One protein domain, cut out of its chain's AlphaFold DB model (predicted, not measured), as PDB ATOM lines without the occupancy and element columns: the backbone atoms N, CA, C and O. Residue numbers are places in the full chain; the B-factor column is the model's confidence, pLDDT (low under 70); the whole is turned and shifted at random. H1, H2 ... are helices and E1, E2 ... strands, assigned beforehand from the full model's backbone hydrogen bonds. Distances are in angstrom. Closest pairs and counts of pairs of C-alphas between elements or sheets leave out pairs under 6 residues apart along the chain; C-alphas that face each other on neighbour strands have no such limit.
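AT A GLANCE: This is residues 236 to 301 of the 386 residues of the protein "tRNA-specific adenosine deaminase 1" of Amphibalanus amphitrite (UniProt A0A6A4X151). An elongated, loosely built chain has a hairpin of two strands, E1 and E2, and the loop of residues 254 to 275 at one end; from there the helix H1 leads away along the length to the short helix H2 at the other end. The loop is tied to the hairpin by a short antiparallel pairing of residues 252 to 253 of E2 with residues 256 to 257. The printed part has 66 residues, with two named strands and then two named helices in the order E1, E2, H1, H2; the sheet has the order E1 - E2 and is antiparallel. The class is mixed, helices and strands, with under half of the residues, 27, in named elements. The whole is loose, with a radius of gyration of the C-alphas of 15.3 A, and the C-alphas span 45 by 27 by 16 A.

IN THESE COORDINATES: Find C-alpha 237 at (270.214, 378.221, 285.079); there E1 begins, residues 237 to 241, 13.2 A from first to last C-alpha. E2 holds residues 249 to 253 and measures 13.9 A. Next look at C-alpha 276, at (272.717, 372.722, 267.354), where H1 begins; it holds residues 276 to 288 and measures 18.3 A. H2 holds residues 297 to 300, and its last C-alpha, 300, is at (265.085, 365.618, 246.908).

HOW THE PARTS SIT: Begin with the hairpin of E1 and E2, which are antiparallel at 161 degrees between their N-to-C directions. C-alphas 239 and 251 face each other at 4.5 A. Look there for N 238 and O 252, 2.8 A apart, and N 240 and O 250, 2.9 A apart, both within hydrogen-bond range. E1 and H1 are apart, and H2 is apart from both strands. H1 and H2 are apart, but only just, with their closest C-alphas 8.4 A from each other. In H1 every O i to N i+4 pair is within hydrogen-bond range; H2, with 4 residues, is too short for such a pair, and its 1 pair of O i and N i+3 is within range.

THE WHOLE: Look for the two C-alphas farthest apart at Pro 236 and Glu 293, 46.2 A from each other. The printed part has no cut. The link from E2 to H1 is long, with 22 residues, while those from E1 to E2, with 7 residues, and from H1 to H2, with 8, are short but not tight. In the B-factor column the mean pLDDT of the printed part is 88.9; residues 300 to 301 are under 70, where the model's confidence is low.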
ATOM      1  N   PRO A 236     271.865 381.523 287.034       90.81
ATOM      2  CA  PRO A 236     272.694 381.038 285.929       90.81
ATOM      3  C   PRO A 236     272.049 379.861 285.174       90.81
ATOM      4  O   PRO A 236     272.580 379.420 284.152       90.81
ATOM      5  N   CYS A 237     270.939 379.323 285.689       95.00
ATOM      6  CA  CYS A 237     270.214 378.221 285.079       95.00
ATOM      7  C   CYS A 237     269.243 378.721 284.001       95.00
ATOM      8  O   CYS A 237     268.571 379.735 284.171       95.00
ATOM      9  N   ALA A 238     269.104 377.949 282.927       94.94
ATOM     10  CA  ALA A 238     268.034 378.089 281.951       94.94
ATOM     11  C   ALA A 238     267.194 376.811 281.932       94.94
ATOM     12  O   ALA A 238     267.734 375.712 281.774       94.94
ATOM     13  N   VAL A 239     265.884 376.976 282.084       94.44
ATOM     14  CA  VAL A 239     264.891 375.903 282.002       94.44
ATOM     15  C   VAL A 239     264.269 375.935 280.611       94.44
ATOM     16  O   VAL A 239     263.857 376.996 280.145       94.44
ATOM     17  N   ALA A 240     264.209 374.784 279.950       94.25
ATOM     18  CA  ALA A 240     263.498 374.610 278.695       94.25
ATOM     19  C   ALA A 240     262.418 373.544 278.881       94.25
ATOM     20  O   ALA A 240     262.691 372.468 279.414       94.25
ATOM     21  N   TRP A 241     261.203 373.859 278.434       94.00
ATOM     22  CA  TRP A 241     260.103 372.910 278.383       94.00
ATOM     23  C   TRP A 241     259.434 372.931 277.008       94.00
ATOM     24  O   TRP A 241     259.331 373.983 276.374       94.00
ATOM     25  N   SER A 242     259.018 371.774 276.508       90.88
ATOM     26  CA  SER A 242     258.326 371.637 275.226       90.88
ATOM     27  C   SER A 242     257.395 370.433 275.255       90.88
ATOM     28  O   SER A 242     257.845 369.300 275.395       90.88
ATOM     29  N   ARG A 243     256.094 370.679 275.083       88.44
ATOM     30  CA  ARG A 243     255.071 369.629 275.038       88.44
ATOM     31  C   ARG A 243     255.269 368.699 273.841       88.44
ATOM     32  O   ARG A 243     255.386 369.181 272.714       88.44
ATOM     33  N   GLY A 244     255.210 367.387 274.066       77.81
ATOM     34  CA  GLY A 244     255.252 366.384 272.999       77.81
ATOM     35  C   GLY A 244     256.632 366.196 272.362       77.81
ATOM     36  O   GLY A 244     256.728 365.631 271.274       77.81
ATOM     37  N   CYS A 245     257.694 366.675 273.015       77.12
ATOM     38  CA  CYS A 245     259.079 366.422 272.622       77.12
ATOM     39  C   CYS A 245     259.654 365.230 273.402       77.12
ATOM     40  O   CYS A 245     259.282 364.987 274.543       77.12
ATOM     41  N   THR A 246     260.627 364.520 272.824       72.62
ATOM     42  CA  THR A 246     261.318 363.391 273.489       72.62
ATOM     43  C   THR A 246     261.965 363.790 274.816       72.62
ATOM     44  O   THR A 246     262.029 362.997 275.753       72.62
ATOM     45  N   ARG A 247     262.433 365.040 274.906       80.94
ATOM     46  CA  ARG A 247     262.870 365.686 276.143       80.94
ATOM     47  C   ARG A 247     261.971 366.872 276.435       80.94
ATOM     48  O   ARG A 247     262.252 367.986 276.002       80.94
ATOM     49  N   GLU A 248     260.885 366.608 277.155       85.50
ATOM     50  CA  GLU A 248     259.899 367.641 277.470       85.50
ATOM     51  C   GLU A 248     260.420 368.692 278.436       85.50
ATOM     52  O   GLU A 248     259.999 369.830 278.333       85.50
ATOM     53  N   PHE A 249     261.321 368.342 279.355       92.50
ATOM     54  CA  PHE A 249     261.853 369.253 280.364       92.50
ATOM     55  C   PHE A 249     263.363 369.076 280.510       92.50
ATOM     56  O   PHE A 249     263.857 367.956 280.660       92.50
ATOM     57  N   GLU A 250     264.105 370.179 280.520       93.56
ATOM     58  CA  GLU A 250     265.520 370.173 280.869       93.56
ATOM     59  C   GLU A 250     265.955 371.461 281.570       93.56
ATOM     60  O   GLU A 250     265.514 372.564 281.246       93.56
ATOM     61  N   VAL A 251     266.885 371.312 282.514       95.75
ATOM     62  CA  VAL A 251     267.593 372.431 283.136       95.75
ATOM     63  C   VAL A 251     269.031 372.423 282.647       95.75
ATOM     64  O   VAL A 251     269.697 371.383 282.611       95.75
ATOM     65  N   SER A 252     269.520 373.596 282.270       95.69
ATOM     66  CA  SER A 252     270.877 373.794 281.784       95.69
ATOM     67  C   SER A 252     271.595 374.890 282.555       95.69
ATOM     68  O   SER A 252     270.981 375.848 283.011       95.69
ATOM     69  N   VAL A 253     272.909 374.748 282.684       94.00
ATOM     70  CA  VAL A 253     273.817 375.734 283.267       94.00
ATOM     71  C   VAL A 253     274.956 375.907 282.271       94.00
ATOM     72  O   VAL A 253     275.557 374.922 281.846       94.00
ATOM     73  N   GLU A 254     275.208 377.142 281.832       89.31
ATOM     74  CA  GLU A 254     276.222 377.449 280.801       89.31
ATOM     75  C   GLU A 254     276.031 376.659 279.484       89.31
ATOM     76  O   GLU A 254     276.986 376.322 278.785       89.31
ATOM     77  N   GLY A 255     274.781 376.335 279.133       89.62
ATOM     78  CA  GLY A 255     274.453 375.557 277.931       89.62
ATOM     79  C   GLY A 255     274.758 374.056 278.030       89.62
ATOM     80  O   GLY A 255     274.672 373.351 277.024       89.62
ATOM     81  N   ILE A 256     275.095 373.565 279.224       93.19
ATOM     82  CA  ILE A 256     275.299 372.147 279.537       93.19
ATOM     83  C   ILE A 256     274.160 371.685 280.440       93.19
ATOM     84  O   ILE A 256     273.685 372.440 281.286       93.19
ATOM     85  N   ARG A 257     273.718 370.437 280.289       94.25
ATOM     86  CA  ARG A 257     272.678 369.859 281.149       94.25
ATOM     87  C   ARG A 257     273.104 369.891 282.623       94.25
ATOM     88  O   ARG A 257     274.240 369.545 282.959       94.25
ATOM     89  N   GLN A 258     272.201 370.311 283.505       94.44
ATOM     90  CA  GLN A 258     272.477 370.383 284.937       94.44
ATOM     91  C   GLN A 258     272.810 368.987 285.496       94.44
ATOM     92  O   GLN A 258     272.237 367.984 285.078       94.44
ATOM     93  N   GLY A 259     273.770 368.919 286.424       91.81
ATOM     94  CA  GLY A 259     274.210 367.666 287.057       91.81
ATOM     95  C   GLY A 259     275.315 366.910 286.308       91.81
ATOM     96  O   GLY A 259     275.861 365.941 286.833       91.81
ATOM     97  N   VAL A 260     275.711 367.360 285.115       93.19
ATOM     98  CA  VAL A 260     276.781 366.719 284.337       93.19
ATOM     99  C   VAL A 260     278.150 366.996 284.956       93.19
ATOM    100  O   VAL A 260     278.552 368.142 285.169       93.19
ATOM    101  N   THR A 261     278.906 365.927 285.216       92.81
ATOM    102  CA  THR A 261     280.254 366.029 285.790       92.81
ATOM    103  C   THR A 261     281.248 366.634 284.794       92.81
ATOM    104  O   THR A 261     281.087 366.522 283.577       92.81
ATOM    105  N   LYS A 262     282.347 367.222 285.294       91.25
ATOM    106  CA  LYS A 262     283.421 367.773 284.442       91.25
ATOM    107  C   LYS A 262     283.957 366.746 283.434       91.25
ATOM    108  O   LYS A 262     284.180 367.099 282.281       91.25
ATOM    109  N   LYS A 263     284.089 365.477 283.850       93.19
ATOM    110  CA  LYS A 263     284.550 364.362 283.002       93.19
ATOM    111  C   LYS A 263     283.579 364.053 281.856       93.19
ATOM    112  O   LYS A 263     284.008 363.642 280.787       93.19
ATOM    113  N   ALA A 264     282.283 364.282 282.060       92.62
ATOM    114  CA  ALA A 264     281.240 363.981 281.086       92.62
ATOM    115  C   ALA A 264     280.893 365.158 280.153       92.62
ATOM    116  O   ALA A 264     280.084 364.983 279.248       92.62
ATOM    117  N   ARG A 265     281.505 366.345 280.306       88.81
ATOM    118  CA  ARG A 265     281.176 367.544 279.501       88.81
ATOM    119  C   ARG A 265     281.318 367.353 277.982       88.81
ATOM    120  O   ARG A 265     280.624 368.022 277.225       88.81
ATOM    121  N   GLY A 266     282.200 366.458 277.534       88.19
ATOM    122  CA  GLY A 266     282.413 366.158 276.111       88.19
ATOM    123  C   GLY A 266     281.472 365.100 275.524       88.19
ATOM    124  O   GLY A 266     281.521 364.838 274.322       88.19
ATOM    125  N   THR A 267     280.627 364.469 276.340       92.50
ATOM    126  CA  THR A 267     279.824 363.311 275.928       92.50
ATOM    127  C   THR A 267     278.395 363.721 275.542       92.50
ATOM    128  O   THR A 267     277.964 364.844 275.822       92.50
ATOM    129  N   PRO A 268     277.608 362.836 274.896       91.94
ATOM    130  CA  PRO A 268     276.183 363.081 274.657       91.94
ATOM    131  C   PRO A 268     275.387 363.427 275.927       91.94
ATOM    132  O   PRO A 268     274.441 364.209 275.857       91.94
ATOM    133  N   ALA A 269     275.806 362.930 277.097       91.06
ATOM    134  CA  ALA A 269     275.159 363.220 278.377       91.06
ATOM    135  C   ALA A 269     275.207 364.712 278.762       91.06
ATOM    136  O   ALA A 269     274.362 365.175 279.521       91.06
ATOM    137  N   ALA A 270     276.148 365.488 278.214       94.00
ATOM    138  CA  ALA A 270     276.249 366.928 278.450       94.00
ATOM    139  C   ALA A 270     275.255 367.771 277.640       94.00
ATOM    140  O   ALA A 270     274.989 368.924 277.986       94.00
ATOM    141  N   ARG A 271     274.727 367.228 276.539       93.31
ATOM    142  CA  ARG A 271     274.014 368.015 275.530       93.31
ATOM    143  C   ARG A 271     272.589 368.335 275.961       93.31
ATOM    144  O   ARG A 271     271.863 367.449 276.420       93.31
ATOM    145  N   VAL A 272     272.191 369.583 275.742       93.38
ATOM    146  CA  VAL A 272     270.801 370.056 275.835       93.38
ATOM    147  C   VAL A 272     270.068 369.799 274.513       93.38
ATOM    148  O   VAL A 272     270.713 369.744 273.461       93.38
ATOM    149  N   ALA A 273     268.753 369.601 274.556       91.62
ATOM    150  CA  ALA A 273     267.909 369.238 273.411       91.62
ATOM    151  C   ALA A 273     267.942 370.308 272.329       91.62
ATOM    152  O   ALA A 273     268.087 370.019 271.147       91.62
ATOM    153  N   ILE A 274     267.944 371.567 272.754       91.44
ATOM    154  CA  ILE A 274     267.962 372.719 271.856       91.44
ATOM    155  C   ILE A 274     269.355 373.048 271.297       91.44
ATOM    156  O   ILE A 274     269.526 374.050 270.596       91.44
ATOM    157  N   CYS A 275     270.396 372.264 271.615       92.31
ATOM    158  CA  CYS A 275     271.719 372.540 271.065       92.31
ATOM    159  C   CYS A 275     271.779 372.162 269.580       92.31
ATOM    160  O   CYS A 275     271.155 371.206 269.125       92.31
ATOM    161  N   ARG A 276     272.611 372.883 268.816       91.25
ATOM    162  CA  ARG A 276     272.717 372.722 267.354       91.25
ATOM    163  C   ARG A 276     272.964 371.282 266.902       91.25
ATOM    164  O   ARG A 276     272.547 370.923 265.810       91.25
ATOM    165  N   ARG A 277     273.689 370.487 267.696       90.81
ATOM    166  CA  ARG A 277     274.001 369.098 267.346       90.81
ATOM    167  C   ARG A 277     272.777 368.195 267.454       90.81
ATOM    168  O   ARG A 277     272.584 367.383 266.564       90.81
ATOM    169  N   GLU A 278     271.983 368.352 268.507       91.56
ATOM    170  CA  GLU A 278     270.793 367.528 268.745       91.56
ATOM    171  C   GLU A 278     269.680 367.902 267.760       91.56
ATOM    172  O   GLU A 278     269.175 367.029 267.069       91.56
ATOM    173  N   VAL A 279     269.428 369.201 267.547       91.25
ATOM    174  CA  VAL A 279     268.475 369.675 266.520       91.25
ATOM    175  C   VAL A 279     268.850 369.177 265.118       91.25
ATOM    176  O   VAL A 279     267.989 368.804 264.327       91.25
ATOM    177  N   MET A 280     270.146 369.158 264.791       92.44
ATOM    178  CA  MET A 280     270.614 368.623 263.511       92.44
ATOM    179  C   MET A 280     270.450 367.103 263.419       92.44
ATOM    180  O   MET A 280     270.136 366.587 262.351       92.44
ATOM    181  N   GLN A 281     270.692 366.386 264.514       89.75
ATOM    182  CA  GLN A 281     270.518 364.939 264.558       89.75
ATOM    183  C   GLN A 281     269.047 364.569 264.325       89.75
ATOM    184  O   GLN A 281     268.778 363.754 263.449       89.75
ATOM    185  N   GLU A 282     268.114 365.246 265.005       91.06
ATOM    186  CA  GLU A 282     266.671 365.066 264.788       91.06
ATOM    187  C   GLU A 282     266.266 365.340 263.334       91.06
ATOM    188  O   GLU A 282     265.447 364.617 262.770       91.06
ATOM    189  N   PHE A 283     266.865 366.357 262.701       92.56
ATOM    190  CA  PHE A 283     266.617 366.659 261.290       92.56
ATOM    191  C   PHE A 283     267.061 365.523 260.377       92.56
ATOM    192  O   PHE A 283     266.320 365.111 259.493       92.56
ATOM    193  N   VAL A 284     268.284 365.031 260.580       89.81
ATOM    194  CA  VAL A 284     268.855 363.960 259.759       89.81
ATOM    195  C   VAL A 284     268.071 362.667 259.936       89.81
ATOM    196  O   VAL A 284     267.846 361.970 258.955       89.81
ATOM    197  N   GLU A 285     267.649 362.348 261.158       90.38
ATOM    198  CA  GLU A 285     266.792 361.192 261.430       90.38
ATOM    199  C   GLU A 285     265.438 361.335 260.737       90.38
ATOM    200  O   GLU A 285     265.020 360.416 260.048       90.38
ATOM    201  N   LEU A 286     264.799 362.508 260.815       90.44
ATOM    202  CA  LEU A 286     263.558 362.768 260.083       90.44
ATOM    203  C   LEU A 286     263.729 362.563 258.570       90.44
ATOM    204  O   LEU A 286     262.901 361.915 257.950       90.44
ATOM    205  N   VAL A 287     264.803 363.089 257.975       90.38
ATOM    206  CA  VAL A 287     265.060 362.938 256.533       90.38
ATOM    207  C   VAL A 287     265.300 361.477 256.144       90.38
ATOM    208  O   VAL A 287     264.862 361.063 255.079       90.38
ATOM    209  N   LYS A 288     265.980 360.691 256.986       88.81
ATOM    210  CA  LYS A 288     266.237 359.264 256.725       88.81
ATOM    211  C   LYS A 288     264.977 358.407 256.758       88.81
ATOM    212  O   LYS A 288     264.930 357.398 256.066       88.81
ATOM    213  N   ASP A 289     264.002 358.805 257.565       90.62
ATOM    214  CA  ASP A 289     262.781 358.032 257.780       90.62
ATOM    215  C   ASP A 289     261.680 358.358 256.754       90.62
ATOM    216  O   ASP A 289     260.605 357.767 256.803       90.62
ATOM    217  N   VAL A 290     261.929 359.288 255.825       88.44
ATOM    218  CA  VAL A 290     260.988 359.662 254.761       88.44
ATOM    219  C   VAL A 290     261.463 359.101 253.424       88.44
ATOM    220  O   VAL A 290     262.633 359.237 253.062       88.44
ATOM    221  N   ALA A 291     260.544 358.484 252.676       86.31
ATOM    222  CA  ALA A 291     260.833 357.948 251.349       86.31
ATOM    223  C   ALA A 291     261.325 359.063 250.396       86.31
ATOM    224  O   ALA A 291     260.775 360.169 250.441       86.31
ATOM    225  N   PRO A 292     262.322 358.812 249.523       84.50
ATOM    226  CA  PRO A 292     262.901 359.836 248.649       84.50
ATOM    227  C   PRO A 292     261.876 360.627 247.825       84.50
ATOM    228  O   PRO A 292     262.011 361.835 247.652       84.50
ATOM    229  N   GLU A 293     260.807 359.974 247.374       84.38
ATOM    230  CA  GLU A 293     259.749 360.558 246.544       84.38
ATOM    231  C   GLU A 293     258.853 361.534 247.329       84.38
ATOM    232  O   GLU A 293     258.199 362.407 246.741       84.38
ATOM    233  N   GLN A 294     258.836 361.379 248.656       85.81
ATOM    234  CA  GLN A 294     258.080 362.175 249.624       85.81
ATOM    235  C   GLN A 294     258.936 363.259 250.295       85.81
ATOM    236  O   GLN A 294     258.401 364.069 251.053       85.81
ATOM    237  N   LEU A 295     260.244 363.308 250.025       88.25
ATOM    238  CA  LEU A 295     261.095 364.381 250.525       88.25
ATOM    239  C   LEU A 295     260.726 365.723 249.869       88.25
ATOM    240  O   LEU A 295     260.413 365.778 248.674       88.25
ATOM    241  N   PRO A 296     260.825 366.840 250.612       87.94
ATOM    242  CA  PRO A 296     260.782 368.170 250.031       87.94
ATOM    243  C   PRO A 296     261.781 368.316 248.888       87.94
ATOM    244  O   PRO A 296     262.910 367.840 248.976       87.94
ATOM    245  N   VAL A 297     261.409 369.049 247.837       82.62
ATOM    246  CA  VAL A 297     262.231 369.202 246.620       82.62
ATOM    247  C   VAL A 297     263.628 369.748 246.937       82.62
ATOM    248  O   VAL A 297     264.622 369.275 246.396       82.62
ATOM    249  N   CYS A 298     263.734 370.677 247.892       80.12
ATOM    250  CA  CYS A 298     265.020 371.226 248.342       80.12
ATOM    251  C   CYS A 298     265.959 370.191 249.001       80.12
ATOM    252  O   CYS A 298     267.148 370.466 249.186       80.12
ATOM    253  N   LEU A 299     265.431 369.016 249.348       82.31
ATOM    254  CA  LEU A 299     266.156 367.851 249.856       82.31
ATOM    255  C   LEU A 299     266.258 366.722 248.811       82.31
ATOM    256  O   LEU A 299     267.106 365.846 248.970       82.31
ATOM    257  N   GLY A 300     265.420 366.755 247.768       63.12
ATOM    258  CA  GLY A 300     265.085 365.618 246.908       63.12
ATOM    259  C   GLY A 300     265.952 365.371 245.670       63.12
ATOM    260  O   GLY A 300     265.876 364.276 245.136       63.12
ATOM    261  N   GLU A 301     266.809 366.294 245.220       49.44
ATOM    262  CA  GLU A 301     267.583 366.074 243.971       49.44
ATOM    263  C   GLU A 301     269.106 366.280 244.096       49.44
ATOM    264  O   GLU A 301     269.833 366.193 243.116       49.44
TER     265      GLU A 301